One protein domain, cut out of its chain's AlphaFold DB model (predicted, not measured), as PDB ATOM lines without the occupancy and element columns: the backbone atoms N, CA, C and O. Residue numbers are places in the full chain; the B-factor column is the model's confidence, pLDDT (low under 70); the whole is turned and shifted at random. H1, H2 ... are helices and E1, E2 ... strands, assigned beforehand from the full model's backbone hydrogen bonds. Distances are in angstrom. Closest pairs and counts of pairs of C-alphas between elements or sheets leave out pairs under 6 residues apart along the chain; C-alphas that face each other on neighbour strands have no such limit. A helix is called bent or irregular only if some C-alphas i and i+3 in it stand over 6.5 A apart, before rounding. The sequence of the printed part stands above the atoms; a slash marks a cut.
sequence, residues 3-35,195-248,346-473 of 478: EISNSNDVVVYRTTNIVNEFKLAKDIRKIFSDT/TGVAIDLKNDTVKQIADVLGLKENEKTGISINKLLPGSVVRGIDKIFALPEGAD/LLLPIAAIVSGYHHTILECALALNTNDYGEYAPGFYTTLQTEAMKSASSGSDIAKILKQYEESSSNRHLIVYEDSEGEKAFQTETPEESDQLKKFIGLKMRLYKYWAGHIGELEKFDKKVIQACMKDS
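This is residues 3 to 35, 195 to 248 and 346 to 473 of the 478 residues of an uncharacterized protein of Okeania sp. SIO3I5 (UniProt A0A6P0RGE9). One long helix, H1, makes a spine, with H2 and H9 packed nearly in line with it, the strand hairpin E2 and E3 packed at its beginning and the helical hairpin H5 and H6 packed towards its far end through H5. H4 sits within this frame, between E2, H6 and H12, and the last helices H11, H12 and H13 lie on the other side of H4 from H1, loosely joined to the rest. The printed part has 215 residues, with thirteen named helices and three named strands in the order H1 H2 H3 E1 H4 H5 H6 H7 H8 H9 E2 E3 H10 H11 H12 H13; the class is mostly helix, and the two-stranded sheet E2 - E3 is antiparallel. The whole is compact, with a radius of gyration of the C-alphas of 16.8 A and spans of 52 by 41 by 31 A.

Start at H1, residues 7 to 33, whose residues 15 to 26 alone touch H2, residues 204 to 213. Their closest C-alphas, of Thr 15 and Thr 205, are 5.4 A apart, and the helices run the same way at a shallow tilt of 12 degrees. Next come H3, residues 222 to 225, which touches no helix, and E1, residues 226 to 228, which pairs with no named strand. After the second cut, H5, residues 346 to 352, touches residues 25 to 32 of H1 alone, closest at C-alphas 29 and 351, 4.2 A, and is only just about perpendicular to it at 71 degrees. H5 forms a helical hairpin with H6, residues 361 to 369: closest C-alphas 350 and 361, 6.2 A, a shallow tilt of 16 degrees. H4, residues 233 to 240, only just touches H6, with 3 pairs of C-alphas within 8 A, the closest those of Val 234 and Glu 363, 7.3 A. Look then at H9, residues 395 to 406: it touches residues 20 to 31 of H1 alone, closest at C-alphas 24 and 405, 6.3 A, and runs opposite ways to H1 at a shallow tilt of 14 degrees. H7, residues 381 to 384, touches H9, with C-alphas 382 and 402 closest at 5.1 A, while H8, residues 387 to 391, and H9 touch only at the corner, closest at C-alphas 389 and 395, 5.4 A. E2, residues 414 to 419, and E3, residues 422 to 427, are an antiparallel hairpin at 153 degrees; within hydrogen-bond range are N 417 and O 424, 2.9 A, and N 424 and O 417, 2.8 A. The closest C-alphas of H1 and E3 are 7 and 423, 5.6 A; those of H4 and E2 are 240 and 416, 4.7 A. H10, residues 431 to 441, touches no helix; it is close to but not clearly touching H11, residues 445 to 453, at C-alphas 441 and 447, 7.7 A. H12, residues 455 to 458, touches H4 at C-alphas 458 and 236, 6.0 A, and H13, residues 463 to 471, comes closest to E2 at C-alphas 463 and 417, 6.5 A. Every O i to N i+4 pair is within hydrogen-bond range in H2, H4, H8, H9, H10, H11 and H13, against 22 of 23 in H1, 2 of 3 in H5 and 4 of 5 in H6; H3, H7 and H12 are too short for such a pair.

Find C-alpha 7 at (220.720, 241.805, 134.979); from there H1 runs 39.3 A to C-alpha 33 at (210.748, 211.512, 157.934). H9 is 16.1 A long, H10 15.0 A, H2 14.3 A, E2 15.9 A and E3 16.5 A. H5 is irregular, with C-alphas 346 and 349 7.2 A apart. H13 ends at C-alpha 471, (201.019, 233.676, 120.188).

The C-alphas farthest apart, of Thr 35 and Ser 420, are 53.8 A apart. Residues 36 to 194 and 249 to 345 are not printed, with gaps of 37.5 A and 19.2 A between C-alphas across the cuts. Of the links that are printed whole, H6 to H7 is long. The mean pLDDT of the printed part is 85.9; residues 247 to 248 and 443 to 473 are under 70.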
ATOM      1  N   GLU A   3     208.685 243.639 132.394       94.19
ATOM      2  CA  GLU A   3     210.068 243.402 131.992       94.19
ATOM      3  C   GLU A   3     211.047 243.850 133.091       94.19
ATOM      4  O   GLU A   3     210.927 244.934 133.668       94.19
ATOM      5  N   ILE A   4     212.027 242.997 133.377       95.25
ATOM      6  CA  ILE A   4     213.165 243.240 134.258       95.25
ATOM      7  C   ILE A   4     214.394 243.340 133.358       95.25
ATOM      8  O   ILE A   4     214.878 242.332 132.843       95.25
ATOM      9  N   SER A   5     214.878 244.564 133.157       92.75
ATOM     10  CA  SER A   5     216.005 244.842 132.254       92.75
ATOM     11  C   SER A   5     217.355 244.951 132.974       92.75
ATOM     12  O   SER A   5     218.390 245.024 132.323       92.75
ATOM     13  N   ASN A   6     217.364 244.984 134.310       94.25
ATOM     14  CA  ASN A   6     218.588 245.001 135.109       94.25
ATOM     15  C   ASN A   6     219.039 243.563 135.399       94.25
ATOM     16  O   ASN A   6     218.382 242.845 136.154       94.25
ATOM     17  N   SER A   7     220.179 243.162 134.842       89.44
ATOM     18  CA  SER A   7     220.720 241.805 134.979       89.44
ATOM     19  C   SER A   7     220.985 241.398 136.432       89.44
ATOM     20  O   SER A   7     220.770 240.243 136.797       89.44
ATOM     21  N   ASN A   8     221.369 242.340 137.302       92.50
ATOM     22  CA  ASN A   8     221.572 242.047 138.722       92.50
ATOM     23  C   ASN A   8     220.262 241.638 139.412       92.50
ATOM     24  O   ASN A   8     220.267 240.734 140.247       92.50
ATOM     25  N   ASP A   9     219.137 242.254 139.040       94.50
ATOM     26  CA  ASP A   9     217.829 241.903 139.603       94.50
ATOM     27  C   ASP A   9     217.401 240.498 139.151       94.50
ATOM     28  O   ASP A   9     216.885 239.721 139.959       94.50
ATOM     29  N   VAL A  10     217.692 240.124 137.896       92.94
ATOM     30  CA  VAL A  10     217.432 238.769 137.373       92.94
ATOM     31  C   VAL A  10     218.211 237.716 138.167       92.94
ATOM     32  O   VAL A  10     217.626 236.725 138.609       92.94
ATOM     33  N   VAL A  11     219.502 237.949 138.431       91.75
ATOM     34  CA  VAL A  11     220.350 237.040 139.226       91.75
ATOM     35  C   VAL A  11     219.819 236.875 140.654       91.75
ATOM     36  O   VAL A  11     219.762 235.753 141.175       91.75
ATOM     37  N   VAL A  12     219.395 237.971 141.290       93.94
ATOM     38  CA  VAL A  12     218.813 237.945 142.641       93.94
ATOM     39  C   VAL A  12     217.506 237.152 142.655       93.94
ATOM     40  O   VAL A  12     217.312 236.304 143.533       93.94
ATOM     41  N   TYR A  13     216.615 237.372 141.687       94.62
ATOM     42  CA  TYR A  13     215.340 236.656 141.632       94.62
ATOM     43  C   TYR A  13     215.521 235.172 141.318       94.62
ATOM     44  O   TYR A  13     214.912 234.342 141.991       94.62
ATOM     45  N   ARG A  14     216.423 234.822 140.391       92.81
ATOM     46  CA  ARG A  14     216.803 233.427 140.122       92.81
ATOM     47  C   ARG A  14     217.319 232.748 141.387       92.81
ATOM     48  O   ARG A  14     216.819 231.697 141.772       92.81
ATOM     49  N   THR A  15     218.263 233.374 142.087       93.94
ATOM     50  CA  THR A  15     218.796 232.843 143.353       93.94
ATOM     51  C   THR A  15     217.688 232.612 144.377       93.94
ATOM     52  O   THR A  15     217.640 231.569 145.026       93.94
ATOM     53  N   THR A  16     216.762 233.561 144.486       95.38
ATOM     54  CA  THR A  16     215.640 233.486 145.423       95.38
ATOM     55  C   THR A  16     214.691 232.325 145.090       95.38
ATOM     56  O   THR A  16     214.343 231.559 145.992       95.38
ATOM     57  N   ASN A  17     214.345 232.138 143.810       94.06
ATOM     58  CA  ASN A  17     213.540 231.008 143.332       94.06
ATOM     59  C   ASN A  17     214.211 229.665 143.638       94.06
ATOM     60  O   ASN A  17     213.589 228.766 144.201       94.06
ATOM     61  N   ILE A  18     215.504 229.554 143.326       94.06
ATOM     62  CA  ILE A  18     216.293 228.344 143.564       94.06
ATOM     63  C   ILE A  18     216.277 227.960 145.047       94.06
ATOM     64  O   ILE A  18     216.001 226.819 145.418       94.06
ATOM     65  N   VAL A  19     216.553 228.928 145.919       95.75
ATOM     66  CA  VAL A  19     216.556 228.717 147.369       95.75
ATOM     67  C   VAL A  19     215.160 228.314 147.864       95.75
ATOM     68  O   VAL A  19     215.047 227.470 148.757       95.75
ATOM     69  N   ASN A  20     214.095 228.885 147.292       96.81
ATOM     70  CA  ASN A  20     212.712 228.524 147.603       96.81
ATOM     71  C   ASN A  20     212.410 227.052 147.254       96.81
ATOM     72  O   ASN A  20     211.825 226.345 148.076       96.81
ATOM     73  N   GLU A  21     212.882 226.567 146.103       95.56
ATOM     74  CA  GLU A  21     212.720 225.175 145.664       95.56
ATOM     75  C   GLU A  21     213.377 224.175 146.635       95.56
ATOM     76  O   GLU A  21     212.751 223.207 147.081       95.56
ATOM     77  N   PHE A  22     214.624 224.428 147.043       96.38
ATOM     78  CA  PHE A  22     215.328 223.534 147.970       96.38
ATOM     79  C   PHE A  22     214.744 223.558 149.388       96.38
ATOM     80  O   PHE A  22     214.733 222.527 150.071       96.38
ATOM     81  N   LYS A  23     214.195 224.698 149.831       97.62
ATOM     82  CA  LYS A  23     213.427 224.770 151.083       97.62
ATOM     83  C   LYS A  23     212.155 223.918 151.007       97.62
ATOM     84  O   LYS A  23     211.896 223.152 151.936       97.62
ATOM     85  N   LEU A  24     211.422 223.978 149.892       97.81
ATOM     86  CA  LEU A  24     210.257 223.125 149.653       97.81
ATOM     87  C   LEU A  24     210.624 221.638 149.718       97.81
ATOM     88  O   LEU A  24     209.984 220.885 150.453       97.81
ATOM     89  N   ALA A  25     211.681 221.212 149.021       96.94
ATOM     90  CA  ALA A  25     212.122 219.817 149.046       96.94
ATOM     91  C   ALA A  25     212.512 219.356 150.466       96.94
ATOM     92  O   ALA A  25     212.150 218.255 150.894       96.94
ATOM     93  N   LYS A  26     213.200 220.217 151.232       96.81
ATOM     94  CA  LYS A  26     213.545 219.964 152.640       96.81
ATOM     95  C   LYS A  26     212.309 219.826 153.531       96.81
ATOM     96  O   LYS A  26     212.310 218.994 154.437       96.81
ATOM     97  N   ASP A  27     211.260 220.606 153.298       97.81
ATOM     98  CA  ASP A  27     210.027 220.516 154.080       97.81
ATOM     99  C   ASP A  27     209.186 219.292 153.701       97.81
ATOM    100  O   ASP A  27     208.697 218.602 154.596       97.81
ATOM    101  N   ILE A  28     209.108 218.930 152.415       97.50
ATOM    102  CA  ILE A  28     208.505 217.656 151.986       97.50
ATOM    103  C   ILE A  28     209.228 216.478 152.653       97.50
ATOM    104  O   ILE A  28     208.580 215.568 153.177       97.50
ATOM    105  N   ARG A  29     210.566 216.512 152.725       96.75
ATOM    106  CA  ARG A  29     211.358 215.486 153.426       96.75
ATOM    107  C   ARG A  29     210.931 215.293 154.879       96.75
ATOM    108  O   ARG A  29     210.986 214.162 155.361       96.75
ATOM    109  N   LYS A  30     210.498 216.343 155.585       97.06
ATOM    110  CA  LYS A  30     210.033 216.220 156.979       97.06
ATOM    111  C   LYS A  30     208.796 215.330 157.087       97.06
ATOM    112  O   LYS A  30     208.757 214.503 157.988       97.06
ATOM    113  N   ILE A  31     207.851 215.424 156.145       96.62
ATOM    114  CA  ILE A  31     206.664 214.546 156.101       96.62
ATOM    115  C   ILE A  31     207.078 213.093 155.877       96.62
ATOM    116  O   ILE A  31     206.577 212.192 156.546       96.62
ATOM    117  N   PHE A  32     208.017 212.863 154.956       96.19
ATOM    118  CA  PHE A  32     208.566 211.528 154.741       96.19
ATOM    119  C   PHE A  32     209.322 211.011 155.962       96.19
ATOM    120  O   PHE A  32     209.348 209.808 156.159       96.19
ATOM    121  N   SER A  33     209.925 211.884 156.773       96.38
ATOM    122  CA  SER A  33     210.748 211.512 157.934       96.38
ATOM    123  C   SER A  33     209.952 211.355 159.234       96.38
ATOM    124  O   SER A  33     210.519 210.915 160.233       96.38
ATOM    125  N   ASP A  34     208.666 211.713 159.253       96.31
ATOM    126  CA  ASP A  34     207.809 211.516 160.420       96.31
ATOM    127  C   ASP A  34     207.472 210.030 160.575       96.31
ATOM    128  O   ASP A  34     206.679 209.474 159.817       96.31
ATOM    129  N   THR A  35     208.038 209.390 161.598       94.62
ATOM    130  CA  THR A  35     207.854 207.959 161.876       94.62
ATOM    131  C   THR A  35     206.397 207.559 162.122       94.62
ATOM    132  O   THR A  35     206.055 206.378 162.021       94.62
ATOM    133  N   THR A 195     232.668 217.278 136.348       83.31
ATOM    134  CA  THR A 195     233.657 218.290 136.729       83.31
ATOM    135  C   THR A 195     234.500 217.811 137.909       83.31
ATOM    136  O   THR A 195     235.627 218.263 138.100       83.31
ATOM    137  N   GLY A 196     233.941 216.918 138.740       79.94
ATOM    138  CA  GLY A 196     234.524 216.514 140.021       79.94
ATOM    139  C   GLY A 196     234.611 217.648 141.050       79.94
ATOM    140  O   GLY A 196     235.166 217.438 142.133       79.94
ATOM    141  N   VAL A 197     234.061 218.822 140.725       81.50
ATOM    142  CA  VAL A 197     234.121 220.029 141.544       81.50
ATOM    143  C   VAL A 197     233.152 219.882 142.714       81.50
ATOM    144  O   VAL A 197     231.991 219.500 142.569       81.50
ATOM    145  N   ALA A 198     233.659 220.110 143.917       87.06
ATOM    146  CA  ALA A 198     232.837 220.107 145.116       87.06
ATOM    147  C   ALA A 198     232.104 221.448 145.278       87.06
ATOM    148  O   ALA A 198     232.366 222.393 144.539       87.06
ATOM    149  N   ILE A 199     231.183 221.536 146.241       83.75
ATOM    150  CA  ILE A 199     230.466 222.779 146.553       83.75
ATOM    151  C   ILE A 199     231.454 223.942 146.760       83.75
ATOM    152  O   ILE A 199     232.273 223.901 147.682       83.75
ATOM    153  N   ASP A 200     231.328 224.980 145.925       88.00
ATOM    154  CA  ASP A 200     232.069 226.241 146.025       88.00
ATOM    155  C   ASP A 200     231.205 227.309 146.708       88.00
ATOM    156  O   ASP A 200     230.333 227.929 146.092       88.00
ATOM    157  N   LEU A 201     231.460 227.538 147.998       90.56
ATOM    158  CA  LEU A 201     230.734 228.531 148.796       90.56
ATOM    159  C   LEU A 201     231.103 229.987 148.450       90.56
ATOM    160  O   LEU A 201     230.545 230.901 149.058       90.56
ATOM    161  N   LYS A 202     232.012 230.230 147.491       91.50
ATOM    162  CA  LYS A 202     232.262 231.576 146.944       91.50
ATOM    163  C   LYS A 202     231.134 232.052 146.033       91.50
ATOM    164  O   LYS A 202     231.003 233.251 145.812       91.50
ATOM    165  N   ASN A 203     230.338 231.130 145.493       91.81
ATOM    166  CA  ASN A 203     229.125 231.471 144.768       91.81
ATOM    167  C   ASN A 203     227.983 231.710 145.774       91.81
ATOM    168  O   ASN A 203     227.586 230.795 146.496       91.81
ATOM    169  N   ASP A 204     227.439 232.929 145.807       92.81
ATOM    170  CA  ASP A 204     226.407 233.324 146.777       92.81
ATOM    171  C   ASP A 204     225.126 232.481 146.685       92.81
ATOM    172  O   ASP A 204     224.509 232.180 147.711       92.81
ATOM    173  N   THR A 205     224.725 232.065 145.481       91.94
ATOM    174  CA  THR A 205     223.574 231.175 145.274       91.94
ATOM    175  C   THR A 205     223.846 229.805 145.894       91.94
ATOM    176  O   THR A 205     223.041 229.312 146.683       91.94
ATOM    177  N   VAL A 206     225.006 229.212 145.595       91.25
ATOM    178  CA  VAL A 206     225.424 227.906 146.136       91.25
ATOM    179  C   VAL A 206     225.524 227.953 147.657       91.25
ATOM    180  O   VAL A 206     225.044 227.043 148.330       91.25
ATOM    181  N   LYS A 207     226.077 229.034 148.213       94.69
ATOM    182  CA  LYS A 207     226.160 229.245 149.659       94.69
ATOM    183  C   LYS A 207     224.782 229.261 150.320       94.69
ATOM    184  O   LYS A 207     224.568 228.540 151.288       94.69
ATOM    185  N   GLN A 208     223.827 230.011 149.770       95.50
ATOM    186  CA  GLN A 208     222.466 230.062 150.316       95.50
ATOM    187  C   GLN A 208     221.756 228.703 150.257       95.50
ATOM    188  O   GLN A 208     221.029 228.342 151.185       95.50
ATOM    189  N   ILE A 209     221.973 227.926 149.191       93.44
ATOM    190  CA  ILE A 209     221.449 226.557 149.088       93.44
ATOM    191  C   ILE A 209     222.098 225.659 150.145       93.44
ATOM    192  O   ILE A 209     221.394 224.924 150.841       93.44
ATOM    193  N   ALA A 210     223.423 225.733 150.290       93.75
ATOM    194  CA  ALA A 210     224.168 224.966 151.279       93.75
ATOM    195  C   ALA A 210     223.685 225.266 152.703       93.75
ATOM    196  O   ALA A 210     223.425 224.329 153.456       93.75
ATOM    197  N   ASP A 211     223.447 226.535 153.038       95.50
ATOM    198  CA  ASP A 211     222.895 226.951 154.331       95.50
ATOM    199  C   ASP A 211     221.494 226.359 154.572       95.50
ATOM    200  O   ASP A 211     221.194 225.843 155.654       95.50
ATOM    201  N   VAL A 212     220.625 226.374 153.553       95.56
ATOM    202  CA  VAL A 212     219.284 225.775 153.637       95.56
ATOM    203  C   VAL A 212     219.357 224.270 153.849       95.56
ATOM    204  O   VAL A 212     218.616 223.734 154.677       95.56
ATOM    205  N   LEU A 213     220.214 223.576 153.110       93.62
ATOM    206  CA  LEU A 213     220.281 222.117 153.107       93.62
ATOM    207  C   LEU A 213     221.223 221.551 154.184       93.62
ATOM    208  O   LEU A 213     221.166 220.357 154.469       93.62
ATOM    209  N   GLY A 214     222.014 222.400 154.842       94.88
ATOM    210  CA  GLY A 214     223.025 221.995 155.819       94.88
ATOM    211  C   GLY A 214     224.242 221.319 155.181       94.88
ATOM    212  O   GLY A 214     224.817 220.415 155.789       94.88
ATOM    213  N   LEU A 215     224.598 221.717 153.956       92.31
ATOM    214  CA  LEU A 215     225.743 221.181 153.214       92.31
ATOM    215  C   LEU A 215     227.034 221.876 153.643       92.31
ATOM    216  O   LEU A 215     227.025 223.036 154.055       92.31
ATOM    217  N   LYS A 216     228.155 221.165 153.532       93.44
ATOM    218  CA  LYS A 216     229.474 221.693 153.909       93.44
ATOM    219  C   LYS A 216     230.285 222.117 152.689       93.44
ATOM    220  O   LYS A 216     230.112 221.580 151.596       93.44
ATOM    221  N   GLU A 217     231.224 223.040 152.900       92.38
ATOM    222  CA  GLU A 217     232.256 223.340 151.904       92.38
ATOM    223  C   GLU A 217     232.998 222.054 151.526       92.38
ATOM    224  O   GLU A 217     233.289 221.222 152.389       92.38
ATOM    225  N   ASN A 218     233.305 221.892 150.241       88.38
ATOM    226  CA  ASN A 218     233.936 220.694 149.688       88.38
ATOM    227  C   ASN A 218     233.095 219.400 149.750       88.38
ATOM    228  O   ASN A 218     233.596 218.340 149.364       88.38
ATOM    229  N   GLU A 219     231.825 219.443 150.169       88.75
ATOM    230  CA  GLU A 219     230.926 218.301 149.981       88.75
ATOM    231  C   GLU A 219     230.646 218.107 148.481       88.75
ATOM    232  O   GLU A 219     230.472 219.067 147.729       88.75
ATOM    233  N   LYS A 220     230.647 216.849 148.031       87.06
ATOM    234  CA  LYS A 220     230.320 216.478 146.652       87.06
ATOM    235  C   LYS A 220     228.861 216.051 146.589       87.06
ATOM    236  O   LYS A 220     228.473 215.086 147.244       87.06
ATOM    237  N   THR A 221     228.070 216.739 145.778       86.62
ATOM    238  CA  THR A 221     226.663 216.404 145.525       86.62
ATOM    239  C   THR A 221     226.447 216.144 144.041       86.62
ATOM    240  O   THR A 221     227.338 216.382 143.226       86.62
ATOM    241  N   GLY A 222     225.268 215.638 143.669       84.00
ATOM    242  CA  GLY A 222     224.952 215.380 142.261       84.00
ATOM    243  C   GLY A 222     225.063 216.637 141.397       84.00
ATOM    244  O   GLY A 222     225.711 216.575 140.354       84.00
ATOM    245  N   ILE A 223     224.526 217.766 141.870       87.00
ATOM    246  CA  ILE A 223     224.588 219.054 141.161       87.00
ATOM    247  C   ILE A 223     225.995 219.661 141.216       87.00
ATOM    248  O   ILE A 223     226.430 220.267 140.245       87.00
ATOM    249  N   SER A 224     226.754 219.482 142.305       85.00
ATOM    250  CA  SER A 224     228.091 220.088 142.379       85.00
ATOM    251  C   SER A 224     229.074 219.458 141.381       85.00
ATOM    252  O   SER A 224     229.872 220.164 140.771       85.00
ATOM    253  N   ILE A 225     229.018 218.130 141.202       85.75
ATOM    254  CA  ILE A 225     230.018 217.379 140.419       85.75
ATOM    255  C   ILE A 225     229.634 217.153 138.953       85.75
ATOM    256  O   ILE A 225     230.475 216.685 138.182       85.75
ATOM    257  N   ASN A 226     228.385 217.424 138.568       85.00
ATOM    258  CA  ASN A 226     227.905 217.250 137.199       85.00
ATOM    259  C   ASN A 226     227.442 218.587 136.640       85.00
ATOM    260  O   ASN A 226     226.640 219.276 137.257       85.00
ATOM    261  N   LYS A 227     227.901 218.914 135.435       85.31
ATOM    262  CA  LYS A 227     227.458 220.098 134.710       85.31
ATOM    263  C   LYS A 227     226.649 219.702 133.484       85.31
ATOM    264  O   LYS A 227     227.094 218.886 132.673       85.31
ATOM    265  N   LEU A 228     225.485 220.322 133.340       84.06
ATOM    266  CA  LEU A 228     224.660 220.230 132.144       84.06
ATOM    267  C   LEU A 228     225.371 220.837 130.928       84.06
ATOM    268  O   LEU A 228     225.847 221.976 130.974       84.06
ATOM    269  N   LEU A 229     225.421 220.097 129.815       84.25
ATOM    270  CA  LEU A 229     225.961 220.634 128.568       84.25
ATOM    271  C   LEU A 229     224.967 221.601 127.891       84.25
ATOM    272  O   LEU A 229     223.764 221.522 128.137       84.25
ATOM    273  N   PRO A 230     225.446 222.529 127.036       78.38
ATOM    274  CA  PRO A 230     224.603 223.485 126.303       78.38
ATOM    275  C   PRO A 230     223.394 222.887 125.554       78.38
ATOM    276  O   PRO A 230     222.325 223.482 125.590       78.38
ATOM    277  N   GLY A 231     223.502 221.665 125.022       73.69
ATOM    278  CA  GLY A 231     222.405 220.983 124.319       73.69
ATOM    279  C   GLY A 231     221.412 220.197 125.191       73.69
ATOM    280  O   GLY A 231     220.654 219.398 124.649       73.69
ATOM    281  N   SER A 232     221.424 220.333 126.520       79.94
ATOM    282  CA  SER A 232     220.455 219.631 127.375       79.94
ATOM    283  C   SER A 232     219.114 220.375 127.427       79.94
ATOM    284  O   SER A 232     219.067 221.558 127.767       79.94
ATOM    285  N   VAL A 233     218.005 219.673 127.151       78.62
ATOM    286  CA  VAL A 233     216.637 220.231 127.258       78.62
ATOM    287  C   VAL A 233     216.358 220.725 128.674       78.62
ATOM    288  O   VAL A 233     215.782 221.795 128.848       78.62
ATOM    289  N   VAL A 234     216.793 219.959 129.681       82.81
ATOM    290  CA  VAL A 234     216.631 220.298 131.103       82.81
ATOM    291  C   VAL A 234     217.290 221.634 131.390       82.81
ATOM    292  O   VAL A 234     216.657 222.520 131.950       82.81
ATOM    293  N   ARG A 235     218.519 221.822 130.895       85.00
ATOM    294  CA  ARG A 235     219.244 223.084 131.049       85.00
ATOM    295  C   ARG A 235     218.508 224.255 130.410       85.00
ATOM    296  O   ARG A 235     218.485 225.341 130.979       85.00
ATOM    297  N   GLY A 236     217.923 224.039 129.232       82.75
ATOM    298  CA  GLY A 236     217.080 225.034 128.571       82.75
ATOM    299  C   GLY A 236     215.904 225.453 129.457       82.75
ATOM    300  O   GLY A 236     215.727 226.641 129.709       82.75
ATOM    301  N   ILE A 237     215.152 224.482 129.989       85.31
ATOM    302  CA  ILE A 237     214.036 224.718 130.926       85.31
ATOM    303  C   ILE A 237     214.511 225.457 132.175       85.31
ATOM    304  O   ILE A 237     213.898 226.461 132.544       85.31
ATOM    305  N   ASP A 238     215.607 225.010 132.788       87.19
ATOM    306  CA  ASP A 238     216.129 225.619 134.008       87.19
ATOM    307  C   ASP A 238     216.486 227.090 133.786       87.19
ATOM    308  O   ASP A 238     216.087 227.965 134.557       87.19
ATOM    309  N   LYS A 239     217.171 227.390 132.676       86.50
ATOM    310  CA  LYS A 239     217.535 228.762 132.317       86.50
ATOM    311  C   LYS A 239     216.318 229.639 132.068       86.50
ATOM    312  O   LYS A 239     216.240 230.716 132.661       86.50
ATOM    313  N   ILE A 240     215.385 229.172 131.233       87.38
ATOM    314  CA  ILE A 240     214.193 229.927 130.816       87.38
ATOM    315  C   ILE A 240     213.299 230.240 132.014       87.38
ATOM    316  O   ILE A 240     212.773 231.343 132.097       87.38
ATOM    317  N   PHE A 241     213.140 229.324 132.968       88.38
ATOM    318  CA  PHE A 241     212.253 229.541 134.118       88.38
ATOM    319  C   PHE A 241     212.982 229.919 135.408       88.38
ATOM    320  O   PHE A 241     212.388 229.888 136.485       88.38
ATOM    321  N   ALA A 242     214.258 230.308 135.305       87.94
ATOM    322  CA  ALA A 242     215.092 230.686 136.445       87.94
ATOM    323  C   ALA A 242     215.100 229.634 137.577       87.94
ATOM    324  O   ALA A 242     215.070 229.982 138.760       87.94
ATOM    325  N   LEU A 243     215.119 228.356 137.200       87.44
ATOM    326  CA  LEU A 243     215.220 227.210 138.103       87.44
ATOM    327  C   LEU A 243     216.701 226.901 138.375       87.44
ATOM    328  O   LEU A 243     217.583 227.431 137.687       87.44
ATOM    329  N   PRO A 244     217.016 226.069 139.383       84.44
ATOM    330  CA  PRO A 244     218.396 225.643 139.584       84.44
ATOM    331  C   PRO A 244     218.889 224.880 138.361       84.44
ATOM    332  O   PRO A 244     218.222 223.948 137.941       84.44
ATOM    333  N   GLU A 245     220.069 225.220 137.832       82.62
ATOM    334  CA  GLU A 245     220.729 224.323 136.877       82.62
ATOM    335  C   GLU A 245     221.065 223.021 137.620       82.62
ATOM    336  O   GLU A 245     221.853 223.011 138.571       82.62
ATOM    337  N   GLY A 246     220.378 221.950 137.225       73.44
ATOM    338  CA  GLY A 246     220.481 220.632 137.833       73.44
ATOM    339  C   GLY A 246     221.633 219.782 137.311       73.44
ATOM    340  O   GLY A 246     222.697 220.269 136.932       73.44
ATOM    341  N   ALA A 247     221.403 218.471 137.292       64.00
ATOM    342  CA  ALA A 247     222.393 217.457 136.957       64.00
ATOM    343  C   ALA A 247     221.986 216.568 135.771       64.00
ATOM    344  O   ALA A 247     222.401 215.421 135.723       64.00
ATOM    345  N   ASP A 248     221.219 217.045 134.800       68.75
ATOM    346  CA  ASP A 248     220.508 216.227 133.799       68.75
ATOM    347  C   ASP A 248     219.642 215.130 134.419       68.75
ATOM    348  O   ASP A 248     219.860 214.639 135.533       68.75
ATOM    349  N   LEU A 346     205.371 208.584 145.405       90.56
ATOM    350  CA  LEU A 346     206.025 208.995 144.159       90.56
ATOM    351  C   LEU A 346     206.798 210.321 144.290       90.56
ATOM    352  O   LEU A 346     207.643 210.615 143.452       90.56
ATOM    353  N   LEU A 347     206.561 211.105 145.350       94.06
ATOM    354  CA  LEU A 347     207.321 212.319 145.673       94.06
ATOM    355  C   LEU A 347     208.591 212.030 146.499       94.06
ATOM    356  O   LEU A 347     209.312 212.962 146.861       94.06
ATOM    357  N   LEU A 348     208.903 210.760 146.787       94.12
ATOM    358  CA  LEU A 348     210.123 210.369 147.499       94.12
ATOM    359  C   LEU A 348     211.416 210.874 146.828       94.12
ATOM    360  O   LEU A 348     212.295 211.329 147.557       94.12
ATOM    361  N   PRO A 349     211.564 210.882 145.487       92.06
ATOM    362  CA  PRO A 349     212.729 211.483 144.841       92.06
ATOM    363  C   PRO A 349     212.901 212.963 145.201       92.06
ATOM    364  O   PRO A 349     214.008 213.394 145.500       92.06
ATOM    365  N   ILE A 350     211.817 213.737 145.303       94.38
ATOM    366  CA  ILE A 350     211.899 215.133 145.762       94.38
ATOM    367  C   ILE A 350     212.383 215.181 147.220       94.38
ATOM    368  O   ILE A 350     213.302 215.925 147.564       94.38
ATOM    369  N   ALA A 351     211.821 214.329 148.077       95.31
ATOM    370  CA  ALA A 351     212.183 214.263 149.488       95.31
ATOM    371  C   ALA A 351     213.633 213.813 149.742       95.31
ATOM    372  O   ALA A 351     214.256 214.311 150.676       95.31
ATOM    373  N   ALA A 352     214.173 212.880 148.958       92.19
ATOM    374  CA  ALA A 352     215.469 212.243 149.217       92.19
ATOM    375  C   ALA A 352     216.602 212.751 148.313       92.19
ATOM    376  O   ALA A 352     217.745 212.865 148.745       92.19
ATOM    377  N   ILE A 353     216.306 213.053 147.051       90.38
ATOM    378  CA  ILE A 353     217.311 213.391 146.039       90.38
ATOM    379  C   ILE A 353     217.453 214.911 145.921       90.38
ATOM    380  O   ILE A 353     218.569 215.431 145.994       90.38
ATOM    381  N   VAL A 354     216.337 215.635 145.804       92.88
ATOM    382  CA  VAL A 354     216.366 217.104 145.677       92.88
ATOM    383  C   VAL A 354     216.824 217.753 146.980       92.88
ATOM    384  O   VAL A 354     217.716 218.597 146.977       92.88
ATOM    385  N   SER A 355     216.316 217.287 148.126       93.19
ATOM    386  CA  SER A 355     216.790 217.762 149.437       93.19
ATOM    387  C   SER A 355     218.259 217.404 149.737       93.19
ATOM    388  O   SER A 355     218.846 217.958 150.664       93.19
ATOM    389  N   GLY A 356     218.848 216.479 148.970       89.12
ATOM    390  CA  GLY A 356     220.266 216.120 149.014       89.12
ATOM    391  C   GLY A 356     221.133 216.891 148.011       89.12
ATOM    392  O   GLY A 356     222.291 216.525 147.818       89.12
ATOM    393  N   TYR A 357     220.583 217.914 147.344       90.94
ATOM    394  CA  TYR A 357     221.254 218.700 146.300       90.94
ATOM    395  C   TYR A 357     221.827 217.841 145.161       90.94
ATOM    396  O   TYR A 357     222.905 218.106 144.621       90.94
ATOM    397  N   HIS A 358     221.126 216.752 144.827       88.00
ATOM    398  CA  HIS A 358     221.561 215.812 143.797       88.00
ATOM    399  C   HIS A 358     220.870 216.040 142.450       88.00
ATOM    400  O   HIS A 358     221.524 215.920 141.421       88.00
ATOM    401  N   HIS A 359     219.585 216.383 142.473       89.44
ATOM    402  CA  HIS A 359     218.753 216.692 141.308       89.44
ATOM    403  C   HIS A 359     217.813 217.856 141.646       89.44
ATOM    404  O   HIS A 359     217.724 218.254 142.811       89.44
ATOM    405  N   THR A 360     217.111 218.389 140.652       91.06
ATOM    406  CA  THR A 360     216.109 219.457 140.825       91.06
ATOM    407  C   THR A 360     214.691 218.890 140.862       91.06
ATOM    408  O   THR A 360     214.458 217.715 140.544       91.06
ATOM    409  N   ILE A 361     213.711 219.706 141.265       93.12
ATOM    410  CA  ILE A 361     212.301 219.295 141.204       93.12
ATOM    411  C   ILE A 361     211.885 219.038 139.767       93.12
ATOM    412  O   ILE A 361     211.184 218.056 139.528       93.12
ATOM    413  N   LEU A 362     212.337 219.867 138.823       90.19
ATOM    414  CA  LEU A 362     212.034 219.696 137.408       90.19
ATOM    415  C   LEU A 362     212.393 218.288 136.922       90.19
ATOM    416  O   LEU A 362     211.566 217.629 136.296       90.19
ATOM    417  N   GLU A 363     213.594 217.808 137.235       85.31
ATOM    418  CA  GLU A 363     214.072 216.493 136.792       85.31
ATOM    419  C   GLU A 363     213.214 215.350 137.352       85.31
ATOM    420  O   GLU A 363     212.878 214.401 136.638       85.31
ATOM    421  N   CYS A 364     212.808 215.454 138.620       88.44
ATOM    422  CA  CYS A 364     211.919 214.479 139.251       88.44
ATOM    423  C   CYS A 364     210.500 214.552 138.666       88.44
ATOM    424  O   CYS A 364     209.886 213.532 138.359       88.44
ATOM    425  N   ALA A 365     209.979 215.763 138.497       89.06
ATOM    426  CA  ALA A 365     208.631 216.013 138.023       89.06
ATOM    427  C   ALA A 365     208.450 215.664 136.545       89.06
ATOM    428  O   ALA A 365     207.393 215.176 136.163       89.06
ATOM    429  N   LEU A 366     209.481 215.838 135.719       83.00
ATOM    430  CA  LEU A 366     209.446 215.431 134.321       83.00
ATOM    431  C   LEU A 366     209.233 213.920 134.199       83.00
ATOM    432  O   LEU A 366     208.386 213.499 133.421       83.00
ATOM    433  N   ALA A 367     209.908 213.118 135.027       79.62
ATOM    434  CA  ALA A 367     209.676 211.677 135.090       79.62
ATOM    435  C   ALA A 367     208.286 211.300 135.634       79.62
ATOM    436  O   ALA A 367     207.723 210.288 135.220       79.62
ATOM    437  N   LEU A 368     207.686 212.106 136.514       83.06
ATOM    438  CA  LEU A 368     206.286 211.909 136.911       83.06
ATOM    439  C   LEU A 368     205.326 212.230 135.755       83.06
ATOM    440  O   LEU A 368     204.424 211.447 135.462       83.06
ATOM    441  N   ASN A 369     205.542 213.352 135.074       82.19
ATOM    442  CA  ASN A 369     204.699 213.822 133.981       82.19
ATOM    443  C   ASN A 369     204.774 212.922 132.744       82.19
ATOM    444  O   ASN A 369     203.747 212.669 132.122       82.19
ATOM    445  N   THR A 370     205.953 212.404 132.383       73.88
ATOM    446  CA  THR A 370     206.109 211.490 131.233       73.88
ATOM    447  C   THR A 370     205.344 210.184 131.401       73.88
ATOM    448  O   THR A 370     205.097 209.496 130.415       73.88
ATOM    449  N   ASN A 371     204.984 209.842 132.638       70.38
ATOM    450  CA  ASN A 371     204.228 208.645 132.987       70.38
ATOM    451  C   ASN A 371     202.802 208.971 133.447       70.38
ATOM    452  O   ASN A 371     202.141 208.140 134.066       70.38
ATOM    453  N   ASP A 372     202.333 210.190 133.164       75.69
ATOM    454  CA  ASP A 372     200.987 210.654 133.490       75.69
ATOM    455  C   ASP A 372     200.641 210.549 134.995       75.69
ATOM    456  O   ASP A 372     199.472 210.424 135.380       75.69
ATOM    457  N   TYR A 373     201.648 210.625 135.878       78.12
ATOM    458  CA  TYR A 373     201.443 210.711 137.332       78.12
ATOM    459  C   TYR A 373     201.214 212.137 137.821       78.12
ATOM    460  O   TYR A 373     200.885 212.319 138.991       78.12
ATOM    461  N   GLY A 374     201.394 213.141 136.965       82.25
ATOM    462  CA  GLY A 374     201.274 214.547 137.323       82.25
ATOM    463  C   GLY A 374     201.227 215.457 136.102       82.25
ATOM    464  O   GLY A 374     201.413 215.021 134.968       82.25
ATOM    465  N   GLU A 375     200.960 216.735 136.355       88.00
ATOM    466  CA  GLU A 375     200.976 217.795 135.343       88.00
ATOM    467  C   GLU A 375     201.809 218.975 135.855       88.00
ATOM    468  O   GLU A 375     201.366 220.123 135.825       88.00
ATOM    469  N   TYR A 376     203.008 218.690 136.376       91.94
ATOM    470  CA  TYR A 376     203.870 219.724 136.933       91.94
ATOM    471  C   TYR A 376     204.133 220.858 135.933       91.94
ATOM    472  O   TYR A 376     204.480 220.618 134.773       91.94
ATOM    473  N   ALA A 377     203.987 222.087 136.413       91.81
ATOM    474  CA  ALA A 377     204.358 223.322 135.744       91.81
ATOM    475  C   ALA A 377     205.467 223.993 136.581       91.81
ATOM    476  O   ALA A 377     205.247 224.208 137.778       91.81
ATOM    477  N   PRO A 378     206.644 224.309 136.005       90.44
ATOM    478  CA  PRO A 378     207.765 224.883 136.749       90.44
ATOM    479  C   PRO A 378     207.384 226.104 137.595       90.44
ATOM    480  O   PRO A 378     206.694 227.000 137.127       90.44
ATOM    481  N   GLY A 379     207.788 226.127 138.865       91.88
ATOM    482  CA  GLY A 379     207.409 227.189 139.811       91.88
ATOM    483  C   GLY A 379     205.970 227.116 140.353       91.88
ATOM    484  O   GLY A 379     205.688 227.715 141.384       91.88
ATOM    485  N   PHE A 380     205.074 226.320 139.762       95.62
ATOM    486  CA  PHE A 380     203.718 226.085 140.274       95.62
ATOM    487  C   PHE A 380     203.652 224.771 141.059       95.62
ATOM    488  O   PHE A 380     203.047 223.788 140.621       95.62
ATOM    489  N   TYR A 381     204.303 224.723 142.223       96.88
ATOM    490  CA  TYR A 381     204.500 223.499 143.010       96.88
ATOM    491  C   TYR A 381     203.223 222.717 143.346       96.88
ATOM    492  O   TYR A 381     203.275 221.494 143.441       96.88
ATOM    493  N   THR A 382     202.062 223.361 143.470       96.88
ATOM    494  CA  THR A 382     200.767 222.696 143.713       96.88
ATOM    495  C   THR A 382     200.372 221.714 142.608       96.88
ATOM    496  O   THR A 382     199.587 220.796 142.852       96.88
ATOM    497  N   THR A 383     200.940 221.857 141.407       95.12
ATOM    498  CA  THR A 383     200.738 220.939 140.275       95.12
ATOM    499  C   THR A 383     201.502 219.617 140.402       95.12
ATOM    500  O   THR A 383     201.230 218.688 139.642       95.12
ATOM    501  N   LEU A 384     202.402 219.485 141.388       93.56
ATOM    502  CA  LEU A 384     203.059 218.212 141.716       93.56
ATOM    503  C   LEU A 384     202.078 217.165 142.257       93.56
ATOM    504  O   LEU A 384     202.354 215.972 142.167       93.56
ATOM    505  N   GLN A 385     200.946 217.589 142.829       93.94
ATOM    506  CA  GLN A 385     199.945 216.674 143.370       93.94
ATOM    507  C   GLN A 385     198.746 216.501 142.442       93.94
ATOM    508  O   GLN A 385     198.031 217.447 142.111       93.94
ATOM    509  N   THR A 386     198.435 215.240 142.148       90.06
ATOM    510  CA  THR A 386     197.145 214.851 141.571       90.06
ATOM    511  C   THR A 386     196.035 214.855 142.618       90.06
ATOM    512  O   THR A 386     196.276 214.842 143.825       90.06
ATOM    513  N   GLU A 387     194.783 214.773 142.172       87.94
ATOM    514  CA  GLU A 387     193.639 214.618 143.079       87.94
ATOM    515  C   GLU A 387     193.725 213.351 143.944       87.94
ATOM    516  O   GLU A 387     193.266 213.350 145.085       87.94
ATOM    517  N   ALA A 388     194.338 212.277 143.434       86.38
ATOM    518  CA  ALA A 388     194.586 211.069 144.218       86.38
ATOM    519  C   ALA A 388     195.609 211.324 145.338       86.38
ATOM    520  O   ALA A 388     195.380 210.929 146.478       86.38
ATOM    521  N   MET A 389     196.693 212.049 145.036       91.19
ATOM    522  CA  MET A 389     197.690 212.484 146.023       91.19
ATOM    523  C   MET A 389     197.096 213.385 147.102       91.19
ATOM    524  O   MET A 389     197.328 213.142 148.287       91.19
ATOM    525  N   LYS A 390     196.268 214.361 146.721       92.12
ATOM    526  CA  LYS A 390     195.580 215.253 147.669       92.12
ATOM    527  C   LYS A 390     194.614 214.506 148.590       92.12
ATOM    528  O   LYS A 390     194.483 214.872 149.750       92.12
ATOM    529  N   SER A 391     193.953 213.467 148.076       89.44
ATOM    530  CA  SER A 391     192.957 212.684 148.827       89.44
ATOM    531  C   SER A 391     193.574 211.676 149.808       89.44
ATOM    532  O   SER A 391     192.848 211.093 150.611       89.44
ATOM    533  N   ALA A 392     194.884 211.425 149.731       88.19
ATOM    534  CA  ALA A 392     195.578 210.493 150.617       88.19
ATOM    535  C   ALA A 392     195.823 211.094 152.014       88.19
ATOM    536  O   ALA A 392     195.746 212.305 152.203       88.19
ATOM    537  N   SER A 393     196.181 210.259 152.995       88.25
ATOM    538  CA  SER A 393     196.330 210.676 154.401       88.25
ATOM    539  C   SER A 393     197.385 211.768 154.636       88.25
ATOM    540  O   SER A 393     197.151 212.654 155.446       88.25
ATOM    541  N   SER A 394     198.502 211.764 153.897       92.44
ATOM    542  CA  SER A 394     199.500 212.856 153.921       92.44
ATOM    543  C   SER A 394     199.217 213.970 152.907       92.44
ATOM    544  O   SER A 394     200.031 214.881 152.736       92.44
ATOM    545  N   GLY A 395     198.124 213.860 152.149       93.81
ATOM    546  CA  GLY A 395     197.859 214.693 150.985       93.81
ATOM    547  C   GLY A 395     197.683 216.159 151.353       93.81
ATOM    548  O   GLY A 395     198.276 217.015 150.700       93.81
ATOM    549  N   SER A 396     196.948 216.437 152.435       95.75
ATOM    550  CA  SER A 396     196.712 217.794 152.945       95.75
ATOM    551  C   SER A 396     197.981 218.475 153.450       95.75
ATOM    552  O   SER A 396     198.170 219.665 153.203       95.75
ATOM    553  N   ASP A 397     198.859 217.734 154.128       96.50
ATOM    554  CA  ASP A 397     200.099 218.284 154.680       96.50
ATOM    555  C   ASP A 397     201.070 218.658 153.561       96.50
ATOM    556  O   ASP A 397     201.639 219.750 153.562       96.50
ATOM    557  N   ILE A 398     201.194 217.791 152.552       97.12
ATOM    558  CA  ILE A 398     201.982 218.087 151.353       97.12
ATOM    559  C   ILE A 398     201.359 219.264 150.600       97.12
ATOM    560  O   ILE A 398     202.075 220.206 150.276       97.12
ATOM    561  N   ALA A 399     200.038 219.280 150.391       97.62
ATOM    562  CA  ALA A 399     199.355 220.379 149.705       97.62
ATOM    563  C   ALA A 399     199.604 221.727 150.391       97.62
ATOM    564  O   ALA A 399     199.825 222.735 149.719       97.62
ATOM    565  N   LYS A 400     199.616 221.744 151.730       98.19
ATOM    566  CA  LYS A 400     199.936 222.932 152.523       98.19
ATOM    567  C   LYS A 400     201.364 223.415 152.268       98.19
ATOM    568  O   LYS A 400     201.548 224.610 152.061       98.19
ATOM    569  N   ILE A 401     202.350 222.513 152.251       98.44
ATOM    570  CA  ILE A 401     203.746 222.855 151.933       98.44
ATOM    571  C   ILE A 401     203.843 223.395 150.504       98.44
ATOM    572  O   ILE A 401     204.357 224.490 150.302       98.44
ATOM    573  N   LEU A 402     203.309 222.673 149.516       98.06
ATOM    574  CA  LEU A 402     203.362 223.085 148.111       98.06
ATOM    575  C   LEU A 402     202.761 224.481 147.915       98.06
ATOM    576  O   LEU A 402     203.386 225.340 147.300       98.06
ATOM    577  N   LYS A 403     201.585 224.724 148.503       98.06
ATOM    578  CA  LYS A 403     200.909 226.022 148.455       98.06
ATOM    579  C   LYS A 403     201.726 227.125 149.133       98.06
ATOM    580  O   LYS A 403     201.896 228.186 148.549       98.06
ATOM    581  N   GLN A 404     202.277 226.864 150.321       98.06
ATOM    582  CA  GLN A 404     203.109 227.823 151.055       98.06
ATOM    583  C   GLN A 404     204.291 228.322 150.214       98.06
ATOM    584  O   GLN A 404     204.593 229.513 150.221       98.06
ATOM    585  N   TYR A 405     204.978 227.418 149.517       98.00
ATOM    586  CA  TYR A 405     206.136 227.776 148.702       98.00
ATOM    587  C   TYR A 405     205.756 228.336 147.330       98.00
ATOM    588  O   TYR A 405     206.539 229.112 146.791       98.00
ATOM    589  N   GLU A 406     204.588 227.987 146.780       97.19
ATOM    590  CA  GLU A 406     204.067 228.569 145.532       97.19
ATOM    591  C   GLU A 406     203.637 230.028 145.740       97.19
ATOM    592  O   GLU A 406     203.981 230.889 144.936       97.19
ATOM    593  N   GLU A 407     202.952 230.318 146.852       96.19
ATOM    594  CA  GLU A 407     202.472 231.662 147.222       96.19
ATOM    595  C   GLU A 407     203.552 232.533 147.893       96.19
ATOM    596  O   GLU A 407     203.315 233.695 148.232       96.19
ATOM    597  N   SER A 408     204.747 231.982 148.109       97.25
ATOM    598  CA  SER A 408     205.877 232.702 148.688       97.25
ATOM    599  C   SER A 408     206.284 233.877 147.798       97.25
ATOM    600  O   SER A 408     206.446 233.730 146.590       97.25
ATOM    601  N   SER A 409     206.591 235.032 148.393       95.62
ATOM    602  CA  SER A 409     207.185 236.164 147.660       95.62
ATOM    603  C   SER A 409     208.562 235.841 147.061       95.62
ATOM    604  O   SER A 409     209.061 236.594 146.223       95.62
ATOM    605  N   SER A 410     209.167 234.731 147.496       95.94
ATOM    606  CA  SER A 410     210.403 234.174 146.946       95.94
ATOM    607  C   SER A 410     210.186 233.325 145.691       95.94
ATOM    608  O   SER A 410     211.165 232.950 145.064       95.94
ATOM    609  N   ASN A 411     208.941 233.003 145.334       96.12
ATOM    610  CA  ASN A 411     208.597 232.259 144.128       96.12
ATOM    611  C   ASN A 411     208.093 233.226 143.053       96.12
ATOM    612  O   ASN A 411     206.905 233.523 142.945       96.12
ATOM    613  N   ARG A 412     209.022 233.787 142.283       94.75
ATOM    614  CA  ARG A 412     208.714 234.670 141.158       94.75
ATOM    615  C   ARG A 412     208.545 233.817 139.906       94.75
ATOM    616  O   ARG A 412     209.489 233.151 139.496       94.75
ATOM    617  N   HIS A 413     207.382 233.863 139.262       94.31
ATOM    618  CA  HIS A 413     207.220 233.207 137.966       94.31
ATOM    619  C   HIS A 413     207.863 234.075 136.878       94.31
ATOM    620  O   HIS A 413     207.357 235.149 136.537       94.31
ATOM    621  N   LEU A 414     209.026 233.625 136.404       92.62
ATOM    622  CA  LEU A 414     209.879 234.341 135.461       92.62
ATOM    623  C   LEU A 414     209.953 233.604 134.125       92.62
ATOM    624  O   LEU A 414     209.996 232.376 134.095       92.62
ATOM    625  N   ILE A 415     210.045 234.368 133.038       91.06
ATOM    626  CA  ILE A 415     210.558 233.903 131.747       91.06
ATOM    627  C   ILE A 415     211.834 234.689 131.461       91.06
ATOM    628  O   ILE A 415     211.777 235.884 131.176       91.06
ATOM    629  N   VAL A 416     212.977 234.030 131.562       90.56
ATOM    630  CA  VAL A 416     214.294 234.599 131.293       90.56
ATOM    631  C   VAL A 416     214.626 234.457 129.816       90.56
ATOM    632  O   VAL A 416     214.350 233.431 129.193       90.56
ATOM    633  N   TYR A 417     215.237 235.498 129.269       88.44
ATOM    634  CA  TYR A 417     215.733 235.540 127.905       88.44
ATOM    635  C   TYR A 417     217.039 236.336 127.849       88.44
ATOM    636  O   TYR A 417     217.374 237.064 128.782       88.44
ATOM    637  N   GLU A 418     217.787 236.195 126.762       86.38
ATOM    638  CA  GLU A 418     219.038 236.922 126.547       86.38
ATOM    639  C   GLU A 418     218.950 237.698 125.231       86.38
ATOM    640  O   GLU A 418     218.470 237.177 124.221       86.38
ATOM    641  N   ASP A 419     219.384 238.957 125.245       85.88
ATOM    642  CA  ASP A 419     219.519 239.783 124.047       85.88
ATOM    643  C   ASP A 419     220.913 240.430 123.964       85.88
ATOM    644  O   ASP A 419     221.827 240.079 124.710       85.88
ATOM    645  N   SER A 420     221.115 241.360 123.024       88.50
ATOM    646  CA  SER A 420     222.411 242.029 122.839       88.50
ATOM    647  C   SER A 420     222.876 242.856 124.043       88.50
ATOM    648  O   SER A 420     224.043 243.238 124.091       88.50
ATOM    649  N   GLU A 421     221.981 243.170 124.979       88.44
ATOM    650  CA  GLU A 421     222.267 243.929 126.199       88.44
ATOM    651  C   GLU A 421     222.476 243.014 127.419       88.44
ATOM    652  O   GLU A 421     222.880 243.494 128.479       88.44
ATOM    653  N   GLY A 422     222.252 241.703 127.268       88.94
ATOM    654  CA  GLY A 422     222.466 240.683 128.292       88.94
ATOM    655  C   GLY A 422     221.187 239.962 128.716       88.94
ATOM    656  O   GLY A 422     220.196 239.908 127.988       88.94
ATOM    657  N   GLU A 423     221.231 239.361 129.907       90.88
ATOM    658  CA  GLU A 423     220.122 238.584 130.466       90.88
ATOM    659  C   GLU A 423     219.007 239.501 131.000       90.88
ATOM    660  O   GLU A 423     219.255 240.420 131.786       90.88
ATOM    661  N   LYS A 424     217.768 239.219 130.590       92.88
ATOM    662  CA  LYS A 424     216.538 239.930 130.960       92.88
ATOM    663  C   LYS A 424     215.455 238.932 131.356       92.88
ATOM    664  O   LYS A 424     215.559 237.739 131.077       92.88
ATOM    665  N   ALA A 425     214.387 239.401 131.995       94.19
ATOM    666  CA  ALA A 425     213.267 238.530 132.345       94.19
ATOM    667  C   ALA A 425     211.905 239.216 132.228       94.19
ATOM    668  O   ALA A 425     211.780 240.413 132.462       94.19
ATOM    669  N   PHE A 426     210.866 238.437 131.933       93.50
ATOM    670  CA  PHE A 426     209.475 238.819 132.156       93.50
ATOM    671  C   PHE A 426     208.977 238.197 133.454       93.50
ATOM    672  O   PHE A 426     209.074 236.987 133.638       93.50
ATOM    673  N   GLN A 427     208.410 239.013 134.336       94.62
ATOM    674  CA  GLN A 427     207.776 238.575 135.573       94.62
ATOM    675  C   GLN A 427     206.259 238.749 135.480       94.62
ATOM    676  O   GLN A 427     205.771 239.788 135.033       94.62
ATOM    677  N   THR A 428     205.504 237.755 135.945       93.56
ATOM    678  CA  THR A 428     204.054 237.898 136.137       93.56
ATOM    679  C   THR A 428     203.753 238.863 137.289       93.56
ATOM    680  O   THR A 428     204.307 238.711 138.383       93.56
ATOM    681  N   GLU A 429     202.860 239.825 137.079       92.75
ATOM    682  CA  GLU A 429     202.423 240.787 138.103       92.75
ATOM    683  C   GLU A 429     201.034 240.477 138.658       92.75
ATOM    684  O   GLU A 429     200.732 240.847 139.795       92.75
ATOM    685  N   THR A 430     200.202 239.776 137.886       92.56
ATOM    686  CA  THR A 430     198.828 239.452 138.276       92.56
ATOM    687  C   THR A 430     198.596 237.939 138.391       92.56
ATOM    688  O   THR A 430     199.335 237.137 137.800       92.56
ATOM    689  N   PRO A 431     197.566 237.515 139.148       92.25
ATOM    690  CA  PRO A 431     197.114 236.125 139.150       92.25
ATOM    691  C   PRO A 431     196.741 235.625 137.751       92.25
ATOM    692  O   PRO A 431     197.091 234.504 137.401       92.25
ATOM    693  N   GLU A 432     196.105 236.458 136.922       89.62
ATOM    694  CA  GLU A 432     195.706 236.092 135.560       89.62
ATOM    695  C   GLU A 432     196.921 235.796 134.673       89.62
ATOM    696  O   GLU A 432     196.932 234.791 133.963       89.62
ATOM    697  N   GLU A 433     197.967 236.626 134.748       89.62
ATOM    698  CA  GLU A 433     199.233 236.383 134.046       89.62
ATOM    699  C   GLU A 433     199.912 235.101 134.543       89.62
ATOM    700  O   GLU A 433     200.439 234.328 133.745       89.62
ATOM    701  N   SER A 434     199.866 234.846 135.856       91.50
ATOM    702  CA  SER A 434     200.393 233.612 136.453       91.50
ATOM    703  C   SER A 434     199.635 232.378 135.963       91.50
ATOM    704  O   SER A 434     200.255 231.390 135.583       91.50
ATOM    705  N   ASP A 435     198.306 232.431 135.897       89.31
ATOM    706  CA  ASP A 435     197.475 231.333 135.402       89.31
ATOM    707  C   ASP A 435     197.688 231.066 133.910       89.31
ATOM    708  O   ASP A 435     197.705 229.912 133.472       89.31
ATOM    709  N   GLN A 436     197.853 232.122 133.111       86.06
ATOM    710  CA  GLN A 436     198.194 231.982 131.700       86.06
ATOM    711  C   GLN A 436     199.581 231.358 131.535       86.06
ATOM    712  O   GLN A 436     199.726 230.388 130.788       86.06
ATOM    713  N   LEU A 437     200.575 231.841 132.287       87.75
ATOM    714  CA  LEU A 437     201.912 231.263 132.293       87.75
ATOM    715  C   LEU A 437     201.870 229.788 132.705       87.75
ATOM    716  O   LEU A 437     202.427 228.952 132.006       87.75
ATOM    717  N   LYS A 438     201.142 229.436 133.767       90.06
ATOM    718  CA  LYS A 438     200.951 228.052 134.233       90.06
ATOM    719  C   LYS A 438     200.419 227.134 133.135       90.06
ATOM    720  O   LYS A 438     200.914 226.022 132.969       90.06
ATOM    721  N   LYS A 439     199.419 227.594 132.377       84.19
ATOM    722  CA  LYS A 439     198.867 226.853 131.230       84.19
ATOM    723  C   LYS A 439     199.892 226.700 130.109       84.19
ATOM    724  O   LYS A 439     199.948 225.638 129.496       84.19
ATOM    725  N   PHE A 440     200.689 227.739 129.867       80.69
ATOM    726  CA  PHE A 440     201.726 227.757 128.841       80.69
ATOM    727  C   PHE A 440     202.916 226.853 129.173       80.69
ATOM    728  O   PHE A 440     203.417 226.177 128.287       80.69
ATOM    729  N   ILE A 441     203.366 226.819 130.427       82.06
ATOM    730  CA  ILE A 441     204.584 226.093 130.830       82.06
ATOM    731  C   ILE A 441     204.299 224.713 131.410       82.06
ATOM    732  O   ILE A 441     205.233 223.973 131.722       82.06
ATOM    733  N   GLY A 442     203.023 224.370 131.601       78.19
ATOM    734  CA  GLY A 442     202.625 223.050 132.059       78.19
ATOM    735  C   GLY A 442     203.278 221.993 131.186       78.19
ATOM    736  O   GLY A 442     203.073 221.964 129.973       78.19
ATOM    737  N   LEU A 443     204.063 221.107 131.797       63.31
ATOM    738  CA  LEU A 443     204.835 220.088 131.091       63.31
ATOM    739  C   LEU A 443     203.923 218.933 130.660       63.31
ATOM    740  O   LEU A 443     204.202 217.764 130.928       63.31
ATOM    741  N   LYS A 444     202.814 219.238 129.980       63.66
ATOM    742  CA  LYS A 444     202.159 218.241 129.143       63.66
ATOM    743  C   LYS A 444     203.163 217.882 128.065       63.66
ATOM    744  O   LYS A 444     203.689 218.769 127.396       63.66
ATOM    745  N   MET A 445     203.386 216.585 127.874       53.03
ATOM    746  CA  MET A 445     204.365 216.007 126.944       53.03
ATOM    747  C   MET A 445     204.480 216.705 125.576       53.03
ATOM    748  O   MET A 445     205.534 216.653 124.955       53.03
ATOM    749  N   ARG A 446     203.425 217.374 125.088       53.97
ATOM    750  CA  ARG A 446     203.442 218.175 123.854       53.97
ATOM    751  C   ARG A 446     204.480 219.299 123.857       53.97
ATOM    752  O   ARG A 446     205.134 219.488 122.839       53.97
ATOM    753  N   LEU A 447     204.650 220.011 124.967       59.69
ATOM    754  CA  LEU A 447     205.634 221.089 125.040       59.69
ATOM    755  C   LEU A 447     207.038 220.515 125.150       59.69
ATOM    756  O   LEU A 447     207.892 220.899 124.371       59.69
ATOM    757  N   TYR A 448     207.261 219.488 125.969       64.44
ATOM    758  CA  TYR A 448     208.567 218.822 125.995       64.44
ATOM    759  C   TYR A 448     208.996 218.304 124.605       64.44
ATOM    760  O   TYR A 448     210.154 218.455 124.229       64.44
ATOM    761  N   LYS A 449     208.060 217.782 123.792       63.12
ATOM    762  CA  LYS A 449     208.317 217.418 122.381       63.12
ATOM    763  C   LYS A 449     208.781 218.604 121.539       63.12
ATOM    764  O   LYS A 449     209.725 218.463 120.769       63.12
ATOM    765  N   TYR A 450     208.125 219.755 121.684       65.81
ATOM    766  CA  TYR A 450     208.548 220.982 121.012       65.81
ATOM    767  C   TYR A 450     209.969 221.362 121.439       65.81
ATOM    768  O   TYR A 450     210.819 221.615 120.596       65.81
ATOM    769  N   TRP A 451     210.263 221.309 122.735       66.69
ATOM    770  CA  TRP A 451     211.552 221.721 123.281       66.69
ATOM    771  C   TRP A 451     212.686 220.790 122.836       66.69
ATOM    772  O   TRP A 451     213.729 221.261 122.395       66.69
ATOM    773  N   ALA A 452     212.459 219.474 122.867       65.00
ATOM    774  CA  ALA A 452     213.417 218.478 122.394       65.00
ATOM    775  C   ALA A 452     213.719 218.615 120.890       65.00
ATOM    776  O   ALA A 452     214.865 218.461 120.474       65.00
ATOM    777  N   GLY A 453     212.713 218.950 120.073       64.19
ATOM    778  CA  GLY A 453     212.890 219.169 118.633       64.19
ATOM    779  C   GLY A 453     213.670 220.439 118.272       64.19
ATOM    780  O   GLY A 453     214.223 220.508 117.178       64.19
ATOM    781  N   HIS A 454     213.753 221.412 119.184       66.19
ATOM    782  CA  HIS A 454     214.359 222.728 118.944       66.19
ATOM    783  C   HIS A 454     215.561 223.004 119.863       66.19
ATOM    784  O   HIS A 454     215.928 224.156 120.058       66.19
ATOM    785  N   ILE A 455     216.214 221.969 120.411       60.91
ATOM    786  CA  ILE A 455     217.359 222.092 121.342       60.91
ATOM    787  C   ILE A 455     218.433 223.080 120.860       60.91
ATOM    788  O   ILE A 455     218.927 223.877 121.652       60.91
ATOM    789  N   GLY A 456     218.782 223.057 119.569       56.34
ATOM    790  CA  GLY A 456     219.784 223.969 118.998       56.34
ATOM    791  C   GLY A 456     219.332 225.433 118.922       56.34
ATOM    792  O   GLY A 456     220.162 226.332 118.840       56.34
ATOM    793  N   GLU A 457     218.023 225.676 118.977       57.88
ATOM    794  CA  GLU A 457     217.413 227.006 119.040       57.88
ATOM    795  C   GLU A 457     217.173 227.448 120.495       57.88
ATOM    796  O   GLU A 457     217.096 228.646 120.763       57.88
ATOM    797  N   LEU A 458     217.142 226.511 121.458       54.06
ATOM    798  CA  LEU A 458     217.003 226.810 122.890       54.06
ATOM    799  C   LEU A 458     218.209 227.559 123.476       54.06
ATOM    800  O   LEU A 458     218.050 228.299 124.444       54.06
ATOM    801  N   GLU A 459     219.404 227.413 122.894       52.34
ATOM    802  CA  GLU A 459     220.594 228.170 123.320       52.34
ATOM    803  C   GLU A 459     220.474 229.675 123.047       52.34
ATOM    804  O   GLU A 459     221.143 230.472 123.698       52.34
ATOM    805  N   LYS A 460     219.612 230.063 122.099       54.81
ATOM    806  CA  LYS A 460     219.296 231.452 121.766       54.81
ATOM    807  C   LYS A 460     217.795 231.645 121.866       54.81
ATOM    808  O   LYS A 460     217.124 231.887 120.864       54.81
ATOM    809  N   PHE A 461     217.281 231.522 123.085       60.81
ATOM    810  CA  PHE A 461     215.899 231.858 123.410       60.81
ATOM    811  C   PHE A 461     215.696 233.382 123.276       60.81
ATOM    812  O   PHE A 461     215.610 234.120 124.254       60.81
ATOM    813  N   ASP A 462     215.703 233.867 122.034       61.25
ATOM    814  CA  ASP A 462     215.431 235.252 121.662       61.25
ATOM    815  C   ASP A 462     213.955 235.540 121.977       61.25
ATOM    816  O   ASP A 462     213.076 234.689 121.794       61.25
ATOM    817  N   LYS A 463     213.671 236.765 122.419       65.50
ATOM    818  CA  LYS A 463     212.334 237.332 122.642       65.50
ATOM    819  C   LYS A 463     211.314 236.925 121.567       65.50
ATOM    820  O   LYS A 463     210.154 236.684 121.894       65.50
ATOM    821  N   LYS A 464     211.729 236.788 120.302       66.75
ATOM    822  CA  LYS A 464     210.862 236.326 119.197       66.75
ATOM    823  C   LYS A 464     210.337 234.896 119.365       66.75
ATOM    824  O   LYS A 464     209.185 234.649 119.017       66.75
ATOM    825  N   VAL A 465     211.145 233.975 119.891       63.25
ATOM    826  CA  VAL A 465     210.749 232.577 120.139       63.25
ATOM    827  C   VAL A 465     209.707 232.524 121.251       63.25
ATOM    828  O   VAL A 465     208.672 231.884 121.089       63.25
ATOM    829  N   ILE A 466     209.916 233.280 122.336       63.34
ATOM    830  CA  ILE A 466     208.928 233.419 123.418       63.34
ATOM    831  C   ILE A 466     207.617 233.973 122.861       63.34
ATOM    832  O   ILE A 466     206.559 233.393 123.076       63.34
ATOM    833  N   GLN A 467     207.682 235.059 122.087       66.31
ATOM    834  CA  GLN A 467     206.500 235.663 121.477       66.31
ATOM    835  C   GLN A 467     205.773 234.715 120.515       66.31
ATOM    836  O   GLN A 467     204.548 234.750 120.463       66.31
ATOM    837  N   ALA A 468     206.485 233.872 119.763       61.94
ATOM    838  CA  ALA A 468     205.875 232.876 118.883       61.94
ATOM    839  C   ALA A 468     205.146 231.787 119.689       61.94
ATOM    840  O   ALA A 468     203.959 231.558 119.470       61.94
ATOM    841  N   CYS A 469     205.815 231.203 120.687       59.28
ATOM    842  CA  CYS A 469     205.219 230.201 121.572       59.28
ATOM    843  C   CYS A 469     204.009 230.760 122.351       59.28
ATOM    844  O   CYS A 469     203.027 230.056 122.595       59.28
ATOM    845  N   MET A 470     204.059 232.041 122.726       62.53
ATOM    846  CA  MET A 470     202.959 232.724 123.405       62.53
ATOM    847  C   MET A 470     201.801 233.058 122.450       62.53
ATOM    848  O   MET A 470     200.648 232.811 122.789       62.53
ATOM    849  N   LYS A 471     202.069 233.477 121.207       62.62
ATOM    850  CA  LYS A 471     201.019 233.676 120.188       62.62
ATOM    851  C   LYS A 471     200.236 232.399 119.884       62.62
ATOM    852  O   LYS A 471     199.011 232.453 119.811       62.62
ATOM    853  N   ASP A 472     200.920 231.263 119.781       55.19
ATOM    854  CA  ASP A 472     200.281 229.958 119.554       55.19
ATOM    855  C   ASP A 472     199.442 229.478 120.753       55.19
ATOM    856  O   ASP A 472     198.607 228.585 120.614       55.19
ATOM    857  N   SER A 473     199.628 230.084 121.932       51.12
ATOM    858  CA  SER A 473     198.843 229.814 123.144       51.12
ATOM    859  C   SER A 473     197.791 230.888 123.456       51.12
ATOM    860  O   SER A 473     197.245 230.893 124.557       51.12
TER     861      SER A 473